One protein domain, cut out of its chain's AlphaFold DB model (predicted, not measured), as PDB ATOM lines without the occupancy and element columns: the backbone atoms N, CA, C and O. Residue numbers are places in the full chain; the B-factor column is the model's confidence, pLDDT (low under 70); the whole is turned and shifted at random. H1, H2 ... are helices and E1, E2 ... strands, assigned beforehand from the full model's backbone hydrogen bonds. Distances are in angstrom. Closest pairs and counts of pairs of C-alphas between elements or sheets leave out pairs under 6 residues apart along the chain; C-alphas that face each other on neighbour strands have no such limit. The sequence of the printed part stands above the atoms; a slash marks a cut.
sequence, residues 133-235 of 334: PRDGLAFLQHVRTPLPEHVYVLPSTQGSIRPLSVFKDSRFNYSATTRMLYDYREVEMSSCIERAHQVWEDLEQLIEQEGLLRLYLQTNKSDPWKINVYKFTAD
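This is residues 133 to 235 of the 334 residues of an uncharacterized protein of Candidatus Peregrinibacteria bacterium CG10_big_fil_rev_8_21_14_0_10_49_24 (UniProt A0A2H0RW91). A strongly twisted sheet of four strands makes a wall, with the long helix H2 running along one face and the short helix H1 standing up from that same face. A long link, residues 154 to 171, loops from one edge strand, E1, to the other, E2. The 103 printed residues hold, in order, H1 E1 E2 H2 E3 E4; the sheet runs E1 E3 E4 E2, mixed, and the class is mixed, helices and strands. The whole is compact, radius of gyration of the C-alphas 13.6 A, spanning 43 by 29 by 18 A.

Find C-alpha 223 at (6.552, 15.926, 15.860); E4 runs from there to residue 234, 30.4 A, and bends by 54 degrees at residue 226. E3 is residues 214 to 220, 19.4 A, E2 residues 172 to 180, 25.9 A, and E1 residues 151 to 153. H2, residues 189 to 210, runs 30.9 A from (22.978, 13.436, 22.293); H1 is residues 136 to 143.

E3 and E4 form an antiparallel hairpin, N 228 to O 218 at 2.8 A. E2 is antiparallel to E4, N 229 to O 177 at 2.8 A; E1 is parallel to E3, N 152 to O 215 at 2.8 A. E2, H2 and E3 form a split strand-helix-strand unit, two same-way strands with E4 between them, its crossover right-handed. H2's height over the sheet is 8.2 A. H1 touches residues 193 to 200 of H2 alone, about perpendicular at 83 degrees, closest C-alphas Leu 140 and Ala 196, 5.8 A. Each O i to N i+4 pair is within hydrogen-bond range in H1, 17 of 18 in H2.

The C-alphas of Arg 171 and Glu 188, the two farthest apart, are 43.3 A apart. The printed part has no cut; the link from E1 to E2 is long. Mean pLDDT of the printed part is 70.2, with 47 residues under 70, among them 155 to 173 and 181 to 193.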
ATOM      1  N   PRO A 133      13.882  15.752  28.401       51.44
ATOM      2  CA  PRO A 133      12.524  16.092  28.015       51.44
ATOM      3  C   PRO A 133      12.142  15.481  26.666       51.44
ATOM      4  O   PRO A 133      12.852  15.626  25.676       51.44
ATOM      5  N   ARG A 134      10.969  14.840  26.618       57.31
ATOM      6  CA  ARG A 134      10.439  14.133  25.432       57.31
ATOM      7  C   ARG A 134       9.962  15.059  24.305       57.31
ATOM      8  O   ARG A 134       9.322  14.596  23.361       57.31
ATOM      9  N   ASP A 135      10.212  16.355  24.434       68.19
ATOM     10  CA  ASP A 135       9.936  17.354  23.421       68.19
ATOM     11  C   ASP A 135      11.040  18.411  23.374       68.19
ATOM     12  O   ASP A 135      11.638  18.773  24.391       68.19
ATOM     13  N   GLY A 136      11.297  18.913  22.171       71.00
ATOM     14  CA  GLY A 136      12.438  19.769  21.885       71.00
ATOM     15  C   GLY A 136      12.413  21.118  22.600       71.00
ATOM     16  O   GLY A 136      13.470  21.694  22.853       71.00
ATOM     17  N   LEU A 137      11.235  21.636  22.959       75.69
ATOM     18  CA  LEU A 137      11.142  22.930  23.634       75.69
ATOM     19  C   LEU A 137      11.514  22.804  25.109       75.69
ATOM     20  O   LEU A 137      12.295  23.609  25.616       75.69
ATOM     21  N   ALA A 138      11.026  21.758  25.773       70.62
ATOM     22  CA  ALA A 138      11.486  21.430  27.111       70.62
ATOM     23  C   ALA A 138      12.977  21.022  27.107       70.62
ATOM     24  O   ALA A 138      13.703  21.397  28.026       70.62
ATOM     25  N   PHE A 139      13.470  20.348  26.056       71.75
ATOM     26  CA  PHE A 139      14.899  20.034  25.892       71.75
ATOM     27  C   PHE A 139      15.763  21.303  25.804       71.75
ATOM     28  O   PHE A 139      16.736  21.422  26.546       71.75
ATOM     29  N   LEU A 140      15.374  22.299  24.995       72.62
ATOM     30  CA  LEU A 140      16.035  23.616  24.958       72.62
ATOM     31  C   LEU A 140      16.086  24.276  26.343       72.62
ATOM     32  O   LEU A 140      17.144  24.740  26.758       72.62
ATOM     33  N   GLN A 141      14.961  24.285  27.064       70.94
ATOM     34  CA  GLN A 141      14.882  24.849  28.418       70.94
ATOM     35  C   GLN A 141      15.760  24.100  29.432       70.94
ATOM     36  O   GLN A 141      16.219  24.704  30.400       70.94
ATOM     37  N   HIS A 142      15.992  22.802  29.227       68.69
ATOM     38  CA  HIS A 142      16.870  21.989  30.065       68.69
ATOM     39  C   HIS A 142      18.357  22.239  29.765       68.69
ATOM     40  O   HIS A 142      19.149  22.357  30.694       68.69
ATOM     41  N   VAL A 143      18.733  22.370  28.485       66.06
ATOM     42  CA  VAL A 143      20.119  22.658  28.062       66.06
ATOM     43  C   VAL A 143      20.558  24.068  28.471       66.06
ATOM     44  O   VAL A 143      21.701  24.261  28.886       66.06
ATOM     45  N   ARG A 144      19.668  25.065  28.380       66.12
ATOM     46  CA  ARG A 144      19.957  26.443  28.803       66.12
ATOM     47  C   ARG A 144      18.709  27.067  29.438       66.12
ATOM     48  O   ARG A 144      17.653  27.173  28.822       66.12
ATOM     49  N   THR A 145      18.825  27.477  30.698       66.00
ATOM     50  CA  THR A 145      17.764  28.157  31.461       66.00
ATOM     51  C   THR A 145      18.364  29.382  32.160       66.00
ATOM     52  O   THR A 145      19.455  29.259  32.719       66.00
ATOM     53  N   PRO A 146      17.688  30.550  32.191       65.81
ATOM     54  CA  PRO A 146      16.374  30.868  31.615       65.81
ATOM     55  C   PRO A 146      16.415  31.131  30.100       65.81
ATOM     56  O   PRO A 146      17.473  31.436  29.565       65.81
ATOM     57  N   LEU A 147      15.250  31.043  29.436       72.19
ATOM     58  CA  LEU A 147      15.052  31.501  28.048       72.19
ATOM     59  C   LEU A 147      15.452  32.980  27.877       72.19
ATOM     60  O   LEU A 147      15.358  33.725  28.858       72.19
ATOM     61  N   PRO A 148      15.846  33.424  26.662       78.19
ATOM     62  CA  PRO A 148      16.168  34.826  26.417       78.19
ATOM     63  C   PRO A 148      14.981  35.735  26.738       78.19
ATOM     64  O   PRO A 148      13.816  35.323  26.668       78.19
ATOM     65  N   GLU A 149      15.271  36.994  27.061       73.75
ATOM     66  CA  GLU A 149      14.222  37.984  27.279       73.75
ATOM     67  C   GLU A 149      13.333  38.104  26.025       73.75
ATOM     68  O   GLU A 149      13.769  37.871  24.900       73.75
ATOM     69  N   HIS A 150      12.047  38.395  26.221       77.69
ATOM     70  CA  HIS A 150      11.025  38.427  25.162       77.69
ATOM     71  C   HIS A 150      10.705  37.081  24.467       77.69
ATOM     72  O   HIS A 150       9.834  37.060  23.589       77.69
ATOM     73  N   VAL A 151      11.311  35.954  24.874       80.62
ATOM     74  CA  VAL A 151      10.944  34.603  24.412       80.62
ATOM     75  C   VAL A 151       9.926  33.957  25.357       80.62
ATOM     76  O   VAL A 151      10.159  33.800  26.554       80.62
ATOM     77  N   TYR A 152       8.790  33.528  24.809       79.31
ATOM     78  CA  TYR A 152       7.670  32.948  25.551       79.31
ATOM     79  C   TYR A 152       7.307  31.557  25.026       79.31
ATOM     80  O   TYR A 152       7.380  31.289  23.828       79.31
ATOM     81  N   VAL A 153       6.838  30.674  25.908       76.94
ATOM     82  CA  VAL A 153       6.369  29.327  25.543       76.94
ATOM     83  C   VAL A 153       4.844  29.283  25.469       76.94
ATOM     84  O   VAL A 153       4.150  29.801  26.343       76.94
ATOM     85  N   LEU A 154       4.323  28.643  24.423       71.69
ATOM     86  CA  LEU A 154       2.899  28.385  24.223       71.69
ATOM     87  C   LEU A 154       2.560  26.896  24.412       71.69
ATOM     88  O   LEU A 154       3.400  26.040  24.136       71.69
ATOM     89  N   PRO A 155       1.308  26.559  24.782       69.81
ATOM     90  CA  PRO A 155       0.845  25.171  24.826       69.81
ATOM     91  C   PRO A 155       0.994  24.476  23.466       69.81
ATOM     92  O   PRO A 155       0.691  25.077  22.435       69.81
ATOM     93  N   SER A 156       1.412  23.210  23.458       68.75
ATOM     94  CA  SER A 156       1.634  22.415  22.239       68.75
ATOM     95  C   SER A 156       0.351  22.210  21.416       68.75
ATOM     96  O   SER A 156      -0.739  22.043  21.969       68.75
ATOM     97  N   THR A 157       0.466  22.154  20.086       65.81
ATOM     98  CA  THR A 157      -0.675  22.018  19.149       65.81
ATOM     99  C   THR A 157      -0.500  20.838  18.193       65.81
ATOM    100  O   THR A 157       0.607  20.352  18.000       65.81
ATOM    101  N   GLN A 158      -1.586  20.330  17.597       61.59
ATOM    102  CA  GLN A 158      -1.495  19.272  16.579       61.59
ATOM    103  C   GLN A 158      -1.320  19.848  15.169       61.59
ATOM    104  O   GLN A 158      -2.224  20.513  14.656       61.59
ATOM    105  N   GLY A 159      -0.230  19.466  14.499       55.28
ATOM    106  CA  GLY A 159      -0.105  19.534  13.045       55.28
ATOM    107  C   GLY A 159       0.558  20.801  12.506       55.28
ATOM    108  O   GLY A 159       1.485  21.346  13.096       55.28
ATOM    109  N   SER A 160       0.125  21.213  11.311       54.59
ATOM    110  CA  SER A 160       0.756  22.271  10.508       54.59
ATOM    111  C   SER A 160       0.855  23.615  11.235       54.59
ATOM    112  O   SER A 160       0.004  23.916  12.071       54.59
ATOM    113  N   ILE A 161       1.774  24.480  10.784       58.31
ATOM    114  CA  ILE A 161       1.849  25.904  11.153       58.31
ATOM    115  C   ILE A 161       0.551  26.621  10.741       58.31
ATOM    116  O   ILE A 161       0.465  27.263   9.695       58.31
ATOM    117  N   ARG A 162      -0.508  26.494  11.539       55.88
ATOM    118  CA  ARG A 162      -1.691  27.338  11.405       55.88
ATOM    119  C   ARG A 162      -1.380  28.649  12.120       55.88
ATOM    120  O   ARG A 162      -0.868  28.586  13.241       55.88
ATOM    121  N   PRO A 163      -1.676  29.817  11.521       52.47
ATOM    122  CA  PRO A 163      -1.586  31.072  12.246       52.47
ATOM    123  C   PRO A 163      -2.468  30.945  13.486       52.47
ATOM    124  O   PRO A 163      -3.649  30.595  13.388       52.47
ATOM    125  N   LEU A 164      -1.867  31.138  14.657       54.72
ATOM    126  CA  LEU A 164      -2.559  30.930  15.919       54.72
ATOM    127  C   LEU A 164      -3.738  31.899  15.991       54.72
ATOM    128  O   LEU A 164      -3.559  33.108  16.107       54.72
ATOM    129  N   SER A 165      -4.956  31.357  15.989       50.69
ATOM    130  CA  SER A 165      -6.207  32.126  16.093       50.69
ATOM    131  C   SER A 165      -6.344  32.912  17.407       50.69
ATOM    132  O   SER A 165      -7.287  33.689  17.561       50.69
ATOM    133  N   VAL A 166      -5.391  32.707  18.323       45.53
ATOM    134  CA  VAL A 166      -5.137  33.436  19.569       45.53
ATOM    135  C   VAL A 166      -4.582  34.843  19.296       45.53
ATOM    136  O   VAL A 166      -4.970  35.797  19.964       45.53
ATOM    137  N   PHE A 167      -3.727  35.005  18.284       55.53
ATOM    138  CA  PHE A 167      -3.049  36.263  17.969       55.53
ATOM    139  C   PHE A 167      -3.850  37.115  16.976       55.53
ATOM    140  O   PHE A 167      -3.422  37.403  15.863       55.53
ATOM    141  N   LYS A 168      -5.046  37.535  17.402       55.81
ATOM    142  CA  LYS A 168      -5.911  38.477  16.665       55.81
ATOM    143  C   LYS A 168      -5.657  39.943  17.030       55.81
ATOM    144  O   LYS A 168      -6.567  40.763  16.931       55.81
ATOM    145  N   ASP A 169      -4.451  40.276  17.482       59.38
ATOM    146  CA  ASP A 169      -4.094  41.671  17.719       59.38
ATOM    147  C   ASP A 169      -3.757  42.337  16.383       59.38
ATOM    148  O   ASP A 169      -2.668  42.181  15.834       59.38
ATOM    149  N   SER A 170      -4.731  43.067  15.839       58.62
ATOM    150  CA  SER A 170      -4.637  43.723  14.536       58.62
ATOM    151  C   SER A 170      -3.659  44.900  14.501       58.62
ATOM    152  O   SER A 170      -3.644  45.599  13.495       58.62
ATOM    153  N   ARG A 171      -2.898  45.150  15.576       56.50
ATOM    154  CA  ARG A 171      -1.883  46.210  15.688       56.50
ATOM    155  C   ARG A 171      -0.469  45.759  15.319       56.50
ATOM    156  O   ARG A 171       0.401  46.609  15.193       56.50
ATOM    157  N   PHE A 172      -0.228  44.455  15.185       63.12
ATOM    158  CA  PHE A 172       1.119  43.904  15.012       63.12
ATOM    159  C   PHE A 172       1.259  43.090  13.725       63.12
ATOM    160  O   PHE A 172       0.280  42.565  13.171       63.12
ATOM    161  N   ASN A 173       2.504  42.968  13.270       66.12
ATOM    162  CA  ASN A 173       2.879  41.978  12.276       66.12
ATOM    163  C   ASN A 173       3.243  40.661  12.955       66.12
ATOM    164  O   ASN A 173       3.677  40.610  14.107       66.12
ATOM    165  N   TYR A 174       3.020  39.584  12.213       73.56
ATOM    166  CA  TYR A 174       3.248  38.228  12.671       73.56
ATOM    167  C   TYR A 174       3.748  37.382  11.513       73.56
ATOM    168  O   TYR A 174       3.118  37.338  10.452       73.56
ATOM    169  N   SER A 175       4.849  36.677  11.742       75.19
ATOM    170  CA  SER A 175       5.331  35.624  10.855       75.19
ATOM    171  C   SER A 175       5.573  34.343  11.646       75.19
ATOM    172  O   SER A 175       5.719  34.353  12.871       75.19
ATOM    173  N   ALA A 176       5.566  33.216  10.939       76.38
ATOM    174  CA  ALA A 176       5.714  31.902  11.533       76.38
ATOM    175  C   ALA A 176       6.694  31.066  10.711       76.38
ATOM    176  O   ALA A 176       6.521  30.910   9.502       76.38
ATOM    177  N   THR A 177       7.695  30.504  11.375       82.06
ATOM    178  CA  THR A 177       8.643  29.547  10.798       82.06
ATOM    179  C   THR A 177       8.678  28.285  11.655       82.06
ATOM    180  O   THR A 177       8.138  28.247  12.761       82.06
ATOM    181  N   THR A 178       9.292  27.215  11.156       77.50
ATOM    182  CA  THR A 178       9.607  26.034  11.974       77.50
ATOM    183  C   THR A 178      11.100  25.837  12.052       77.50
ATOM    184  O   THR A 178      11.762  25.827  11.014       77.50
ATOM    185  N   ARG A 179      11.600  25.588  13.259       79.69
ATOM    186  CA  ARG A 179      12.948  25.078  13.498       79.69
ATOM    187  C   ARG A 179      12.839  23.613  13.915       79.69
ATOM    188  O   ARG A 179      11.979  23.251  14.714       79.69
ATOM    189  N   MET A 180      13.688  22.777  13.332       80.31
ATOM    190  CA  MET A 180      13.831  21.375  13.711       80.31
ATOM    191  C   MET A 180      15.050  21.255  14.625       80.31
ATOM    192  O   MET A 180      16.149  21.691  14.256       80.31
ATOM    193  N   LEU A 181      14.828  20.707  15.814       67.81
ATOM    194  CA  LEU A 181      15.869  20.099  16.632       67.81
ATOM    195  C   LEU A 181      16.052  18.655  16.165       67.81
ATOM    196  O   LEU A 181      15.149  18.085  15.552       67.81
ATOM    197  N   TYR A 182      17.209  18.068  16.437       69.31
ATOM    198  CA  TYR A 182      17.390  16.644  16.188       69.31
ATOM    199  C   TYR A 182      16.585  15.817  17.195       69.31
ATOM    200  O   TYR A 182      16.430  16.210  18.351       69.31
ATOM    201  N   ASP A 183      16.060  14.686  16.733       67.62
ATOM    202  CA  ASP A 183      15.431  13.693  17.592       67.62
ATOM    203  C   ASP A 183      16.529  12.873  18.271       67.62
ATOM    204  O   ASP A 183      17.228  12.116  17.598       67.62
ATOM    205  N   TYR A 184      16.683  12.992  19.593       58.72
ATOM    206  CA  TYR A 184      17.728  12.257  20.322       58.72
ATOM    207  C   TYR A 184      17.547  10.729  20.286       58.72
ATOM    208  O   TYR A 184      18.430   9.987  20.711       58.72
ATOM    209  N   ARG A 185      16.399  10.235  19.802       57.81
ATOM    210  CA  ARG A 185      16.159   8.803  19.562       57.81
ATOM    211  C   ARG A 185      16.800   8.313  18.262       57.81
ATOM    212  O   ARG A 185      16.984   7.111  18.102       57.81
ATOM    213  N   GLU A 186      17.089   9.226  17.337       59.94
ATOM    214  CA  GLU A 186      17.628   8.947  15.998       59.94
ATOM    215  C   GLU A 186      19.036   9.542  15.791       59.94
ATOM    216  O   GLU A 186      19.710   9.200  14.822       59.94
ATOM    217  N   VAL A 187      19.483  10.431  16.689       57.94
ATOM    218  CA  VAL A 187      20.729  11.206  16.590       57.94
ATOM    219  C   VAL A 187      21.442  11.238  17.944       57.94
ATOM    220  O   VAL A 187      20.801  11.292  18.991       57.94
ATOM    221  N   GLU A 188      22.777  11.242  17.933       55.09
ATOM    222  CA  GLU A 188      23.597  11.323  19.144       55.09
ATOM    223  C   GLU A 188      23.281  12.561  20.004       55.09
ATOM    224  O   GLU A 188      23.021  13.664  19.507       55.09
ATOM    225  N   MET A 189      23.331  12.386  21.329       56.50
ATOM    226  CA  MET A 189      22.978  13.436  22.293       56.50
ATOM    227  C   MET A 189      23.913  14.655  22.208       56.50
ATOM    228  O   MET A 189      23.459  15.783  22.384       56.50
ATOM    229  N   SER A 190      25.189  14.443  21.878       58.34
ATOM    230  CA  SER A 190      26.180  15.488  21.568       58.34
ATOM    231  C   SER A 190      25.662  16.447  20.491       58.34
ATOM    232  O   SER A 190      25.502  17.641  20.746       58.34
ATOM    233  N   SER A 191      25.284  15.919  19.325       64.88
ATOM    234  CA  SER A 191      24.726  16.703  18.218       64.88
ATOM    235  C   SER A 191      23.370  17.331  18.558       64.88
ATOM    236  O   SER A 191      23.044  18.407  18.050       64.88
ATOM    237  N   CYS A 192      22.571  16.707  19.430       62.78
ATOM    238  CA  CYS A 192      21.329  17.303  19.930       62.78
ATOM    239  C   CYS A 192      21.600  18.533  20.816       62.78
ATOM    240  O   CYS A 192      20.920  19.550  20.668       62.78
ATOM    241  N   ILE A 193      22.613  18.467  21.686       65.25
ATOM    242  CA  ILE A 193      23.064  19.575  22.543       65.25
ATOM    243  C   ILE A 193      23.666  20.705  21.696       65.25
ATOM    244  O   ILE A 193      23.236  21.851  21.825       65.25
ATOM    245  N   GLU A 194      24.583  20.402  20.773       73.81
ATOM    246  CA  GLU A 194      25.147  21.385  19.831       73.81
ATOM    247  C   GLU A 194      24.047  22.094  19.032       73.81
ATOM    248  O   GLU A 194      24.027  23.323  18.925       73.81
ATOM    249  N   ARG A 195      23.071  21.334  18.520       80.31
ATOM    250  CA  ARG A 195      21.945  21.900  17.775       80.31
ATOM    251  C   ARG A 195      21.023  22.741  18.657       80.31
ATOM    252  O   ARG A 195      20.496  23.742  18.174       80.31
ATOM    253  N   ALA A 196      20.833  22.373  19.923       76.88
ATOM    254  CA  ALA A 196      20.085  23.171  20.891       76.88
ATOM    255  C   ALA A 196      20.790  24.505  21.199       76.88
ATOM    256  O   ALA A 196      20.128  25.543  21.198       76.88
ATOM    257  N   HIS A 197      22.117  24.503  21.369       79.38
ATOM    258  CA  HIS A 197      22.908  25.732  21.502       79.38
ATOM    259  C   HIS A 197      22.808  26.614  20.254       79.38
ATOM    260  O   HIS A 197      22.496  27.795  20.374       79.38
ATOM    261  N   GLN A 198      22.956  26.043  19.056       84.81
ATOM    262  CA  GLN A 198      22.827  26.815  17.820       84.81
ATOM    263  C   GLN A 198      21.420  27.406  17.652       84.81
ATOM    264  O   GLN A 198      21.288  28.566  17.284       84.81
ATOM    265  N   VAL A 199      20.357  26.648  17.959       83.12
ATOM    266  CA  VAL A 199      18.976  27.164  17.933       83.12
ATOM    267  C   VAL A 199      18.773  28.299  18.941       83.12
ATOM    268  O   VAL A 199      17.928  29.157  18.706       83.12
ATOM    269  N   TRP A 200      19.538  28.336  20.030       83.44
ATOM    270  CA  TRP A 200      19.507  29.430  20.991       83.44
ATOM    271  C   TRP A 200      20.179  30.703  20.470       83.44
ATOM    272  O   TRP A 200      19.570  31.769  20.509       83.44
ATOM    273  N   GLU A 201      21.405  30.593  19.958       86.00
ATOM    274  CA  GLU A 201      22.132  31.715  19.346       86.00
ATOM    275  C   GLU A 201      21.330  32.298  18.171       86.00
ATOM    276  O   GLU A 201      21.140  33.508  18.071       86.00
ATOM    277  N   ASP A 202      20.741  31.419  17.357       84.88
ATOM    278  CA  ASP A 202      19.791  31.728  16.287       84.88
ATOM    279  C   ASP A 202      18.500  32.433  16.760       84.88
ATOM    280  O   ASP A 202      17.775  32.977  15.926       84.88
ATOM    281  N   LEU A 203      18.125  32.347  18.044       83.38
ATOM    282  CA  LEU A 203      16.982  33.068  18.620       83.38
ATOM    283  C   LEU A 203      17.423  34.425  19.182       83.38
ATOM    284  O   LEU A 203      16.722  35.407  18.958       83.38
ATOM    285  N   GLU A 204      18.577  34.491  19.850       83.69
ATOM    286  CA  GLU A 204      19.165  35.738  20.364       83.69
ATOM    287  C   GLU A 204      19.492  36.706  19.211       83.69
ATOM    288  O   GLU A 204      18.989  37.831  19.196       83.69
ATOM    289  N   GLN A 205      20.201  36.240  18.176       84.44
ATOM    290  CA  GLN A 205      20.492  37.028  16.968       84.44
ATOM    291  C   GLN A 205      19.224  37.494  16.244       84.44
ATOM    292  O   GLN A 205      19.192  38.578  15.674       84.44
ATOM    293  N   LEU A 206      18.167  36.683  16.252       77.88
ATOM    294  CA  LEU A 206      16.918  36.994  15.557       77.88
ATOM    295  C   LEU A 206      16.099  38.066  16.292       77.88
ATOM    296  O   LEU A 206      15.400  38.835  15.638       77.88
ATOM    297  N   ILE A 207      16.200  38.148  17.625       76.06
ATOM    298  CA  ILE A 207      15.649  39.271  18.403       76.06
ATOM    299  C   ILE A 207      16.389  40.562  18.043       76.06
ATOM    300  O   ILE A 207      15.741  41.562  17.735       76.06
ATOM    301  N   GLU A 208      17.724  40.512  18.043       75.75
ATOM    302  CA  GLU A 208      18.604  41.657  17.788       75.75
ATOM    303  C   GLU A 208      18.474  42.194  16.349       75.75
ATOM    304  O   GLU A 208      18.313  43.394  16.152       75.75
ATOM    305  N   GLN A 209      18.480  41.315  15.341       72.81
ATOM    306  CA  GLN A 209      18.464  41.699  13.922       72.81
ATOM    307  C   GLN A 209      17.092  42.159  13.412       72.81
ATOM    308  O   GLN A 209      17.026  43.043  12.562       72.81
ATOM    309  N   GLU A 210      15.994  41.547  13.872       66.88
ATOM    310  CA  GLU A 210      14.647  41.829  13.346       66.88
ATOM    311  C   GLU A 210      13.831  42.788  14.235       66.88
ATOM    312  O   GLU A 210      12.647  43.009  13.963       66.88
ATOM    313  N   GLY A 211      14.426  43.349  15.298       64.88
ATOM    314  CA  GLY A 211      13.749  44.281  16.211       64.88
ATOM    315  C   GLY A 211      12.496  43.672  16.851       64.88
ATOM    316  O   GLY A 211      11.440  44.310  16.927       64.88
ATOM    317  N   LEU A 212      12.565  42.389  17.221       66.56
ATOM    318  CA  LEU A 212      11.381  41.627  17.613       66.56
ATOM    319  C   LEU A 212      10.861  42.070  18.980       66.56
ATOM    320  O   LEU A 212      11.567  42.014  19.981       66.56
ATOM    321  N   LEU A 213       9.569  42.394  19.045       66.12
ATOM    322  CA  LEU A 213       8.903  42.709  20.309       66.12
ATOM    323  C   LEU A 213       8.781  41.468  21.196       66.12
ATOM    324  O   LEU A 213       8.876  41.571  22.420       66.12
ATOM    325  N   ARG A 214       8.467  40.316  20.578       75.75
ATOM    326  CA  ARG A 214       8.292  39.007  21.229       75.75
ATOM    327  C   ARG A 214       8.545  37.861  20.258       75.75
ATOM    328  O   ARG A 214       8.124  37.906  19.100       75.75
ATOM    329  N   LEU A 215       9.105  36.780  20.786       79.12
ATOM    330  CA  LEU A 215       9.116  35.464  20.162       79.12
ATOM    331  C   LEU A 215       8.229  34.514  20.959       79.12
ATOM    332  O   LEU A 215       8.312  34.457  22.183       79.12
ATOM    333  N   TYR A 216       7.403  33.733  20.268       80.81
ATOM    334  CA  TYR A 216       6.655  32.640  20.884       80.81
ATOM    335  C   TYR A 216       7.091  31.299  20.296       80.81
ATOM    336  O   TYR A 216       7.110  31.117  19.079       80.81
ATOM    337  N   LEU A 217       7.418  30.352  21.169       82.81
ATOM    338  CA  LEU A 217       7.822  28.994  20.824       82.81
ATOM    339  C   LEU A 217       6.682  28.022  21.133       82.81
ATOM    340  O   LEU A 217       6.042  28.115  22.181       82.81
ATOM    341  N   GLN A 218       6.425  27.083  20.224       77.69
ATOM    342  CA  GLN A 218       5.393  26.062  20.398       77.69
ATOM    343  C   GLN A 218       5.839  24.717  19.827       77.69
ATOM    344  O   GLN A 218       6.076  24.590  18.626       77.69
ATOM    345  N   THR A 219       5.874  23.694  20.676       79.94
ATOM    346  CA  THR A 219       6.089  22.297  20.280       79.94
ATOM    347  C   THR A 219       4.944  21.791  19.394       79.94
ATOM    348  O   THR A 219       3.766  21.945  19.747       79.94
ATOM    349  N   ASN A 220       5.261  21.119  18.285       73.62
ATOM    350  CA  ASN A 220       4.274  20.352  17.529       73.62
ATOM    351  C   ASN A 220       4.010  18.987  18.199       73.62
ATOM    352  O   ASN A 220       4.899  18.165  18.375       73.62
ATOM    353  N   LYS A 221       2.752  18.695  18.530       71.12
ATOM    354  CA  LYS A 221       2.338  17.442  19.181       71.12
ATOM    355  C   LYS A 221       2.481  16.204  18.281       71.12
ATOM    356  O   LYS A 221       2.517  15.096  18.808       71.12
ATOM    357  N   SER A 222       2.515  16.355  16.954       73.12
ATOM    358  CA  SER A 222       2.769  15.226  16.040       73.12
ATOM    359  C   SER A 222       4.255  14.965  15.789       73.12
ATOM    360  O   SER A 222       4.593  13.922  15.245       73.12
ATOM    361  N   ASP A 223       5.112  15.929  16.121       78.44
ATOM    362  CA  ASP A 223       6.552  15.926  15.860       78.44
ATOM    363  C   ASP A 223       7.226  16.769  16.962       78.44
ATOM    364  O   ASP A 223       7.413  17.977  16.782       78.44
ATOM    365  N   PRO A 224       7.497  16.176  18.144       72.94
ATOM    366  CA  PRO A 224       7.945  16.915  19.326       72.94
ATOM    367  C   PRO A 224       9.288  17.640  19.159       72.94
ATOM    368  O   PRO A 224       9.585  18.547  19.933       72.94
ATOM    369  N   TRP A 225      10.081  17.275  18.151       79.12
ATOM    370  CA  TRP A 225      11.381  17.882  17.838       79.12
ATOM    371  C   TRP A 225      11.267  19.097  16.919       79.12
ATOM    372  O   TRP A 225      12.209  19.880  16.771       79.12
ATOM    373  N   LYS A 226      10.081  19.315  16.351       81.25
ATOM    374  CA  LYS A 226       9.763  20.474  15.530       81.25
ATOM    375  C   LYS A 226       9.071  21.557  16.349       81.25
ATOM    376  O   LYS A 226       7.928  21.419  16.792       81.25
ATOM    377  N   ILE A 227       9.769  22.678  16.489       80.69
ATOM    378  CA  ILE A 227       9.294  23.868  17.187       80.69
ATOM    379  C   ILE A 227       8.809  24.884  16.157       80.69
ATOM    380  O   ILE A 227       9.548  25.298  15.260       80.69
ATOM    381  N   ASN A 228       7.561  25.317  16.306       80.62
ATOM    382  CA  ASN A 228       7.045  26.490  15.617       80.62
ATOM    383  C   ASN A 228       7.601  27.739  16.318       80.62
ATOM    384  O   ASN A 228       7.427  27.900  17.529       80.62
ATOM    385  N   VAL A 229       8.255  28.611  15.553       83.06
ATOM    386  CA  VAL A 229       8.773  29.906  16.003       83.06
ATOM    387  C   VAL A 229       7.881  30.994  15.427       83.06
ATOM    388  O   VAL A 229       7.695  31.098  14.213       83.06
ATOM    389  N   TYR A 230       7.318  31.802  16.310       79.94
ATOM    390  CA  TYR A 230       6.344  32.827  15.985       79.94
ATOM    391  C   TYR A 230       6.901  34.202  16.334       79.94
ATOM    392  O   TYR A 230       7.110  34.505  17.510       79.94
ATOM    393  N   LYS A 231       7.139  35.029  15.316       82.81
ATOM    394  CA  LYS A 231       7.757  36.349  15.464       82.81
ATOM    395  C   LYS A 231       6.692  37.432  15.539       82.81
ATOM    396  O   LYS A 231       5.797  37.449  14.692       82.81
ATOM    397  N   PHE A 232       6.820  38.342  16.501       73.75
ATOM    398  CA  PHE A 232       6.018  39.560  16.593       73.75
ATOM    399  C   PHE A 232       6.892  40.781  16.374       73.75
ATOM    400  O   PHE A 232       7.753  41.091  17.198       73.75
ATOM    401  N   THR A 233       6.623  41.489  15.285       69.12
ATOM    402  CA  THR A 233       7.225  42.783  14.969       69.12
ATOM    403  C   THR A 233       6.215  43.901  15.188       69.12
ATOM    404  O   THR A 233       4.994  43.706  15.090       69.12
ATOM    405  N   ALA A 234       6.724  45.096  15.481       61.00
ATOM    406  CA  ALA A 234       5.920  46.303  15.395       61.00
ATOM    407  C   ALA A 234       5.379  46.455  13.962       61.00
ATOM    408  O   ALA A 234       6.092  46.234  12.986       61.00
ATOM    409  N   ASP A 235       4.110  46.835  13.832       59.81
ATOM    410  CA  ASP A 235       3.551  47.313  12.567       59.81
ATOM    411  C   ASP A 235       2.850  48.650  12.852       59.81
ATOM    412  O   ASP A 235       1.688  48.664  13.270       59.81
TER     413      ASP A 235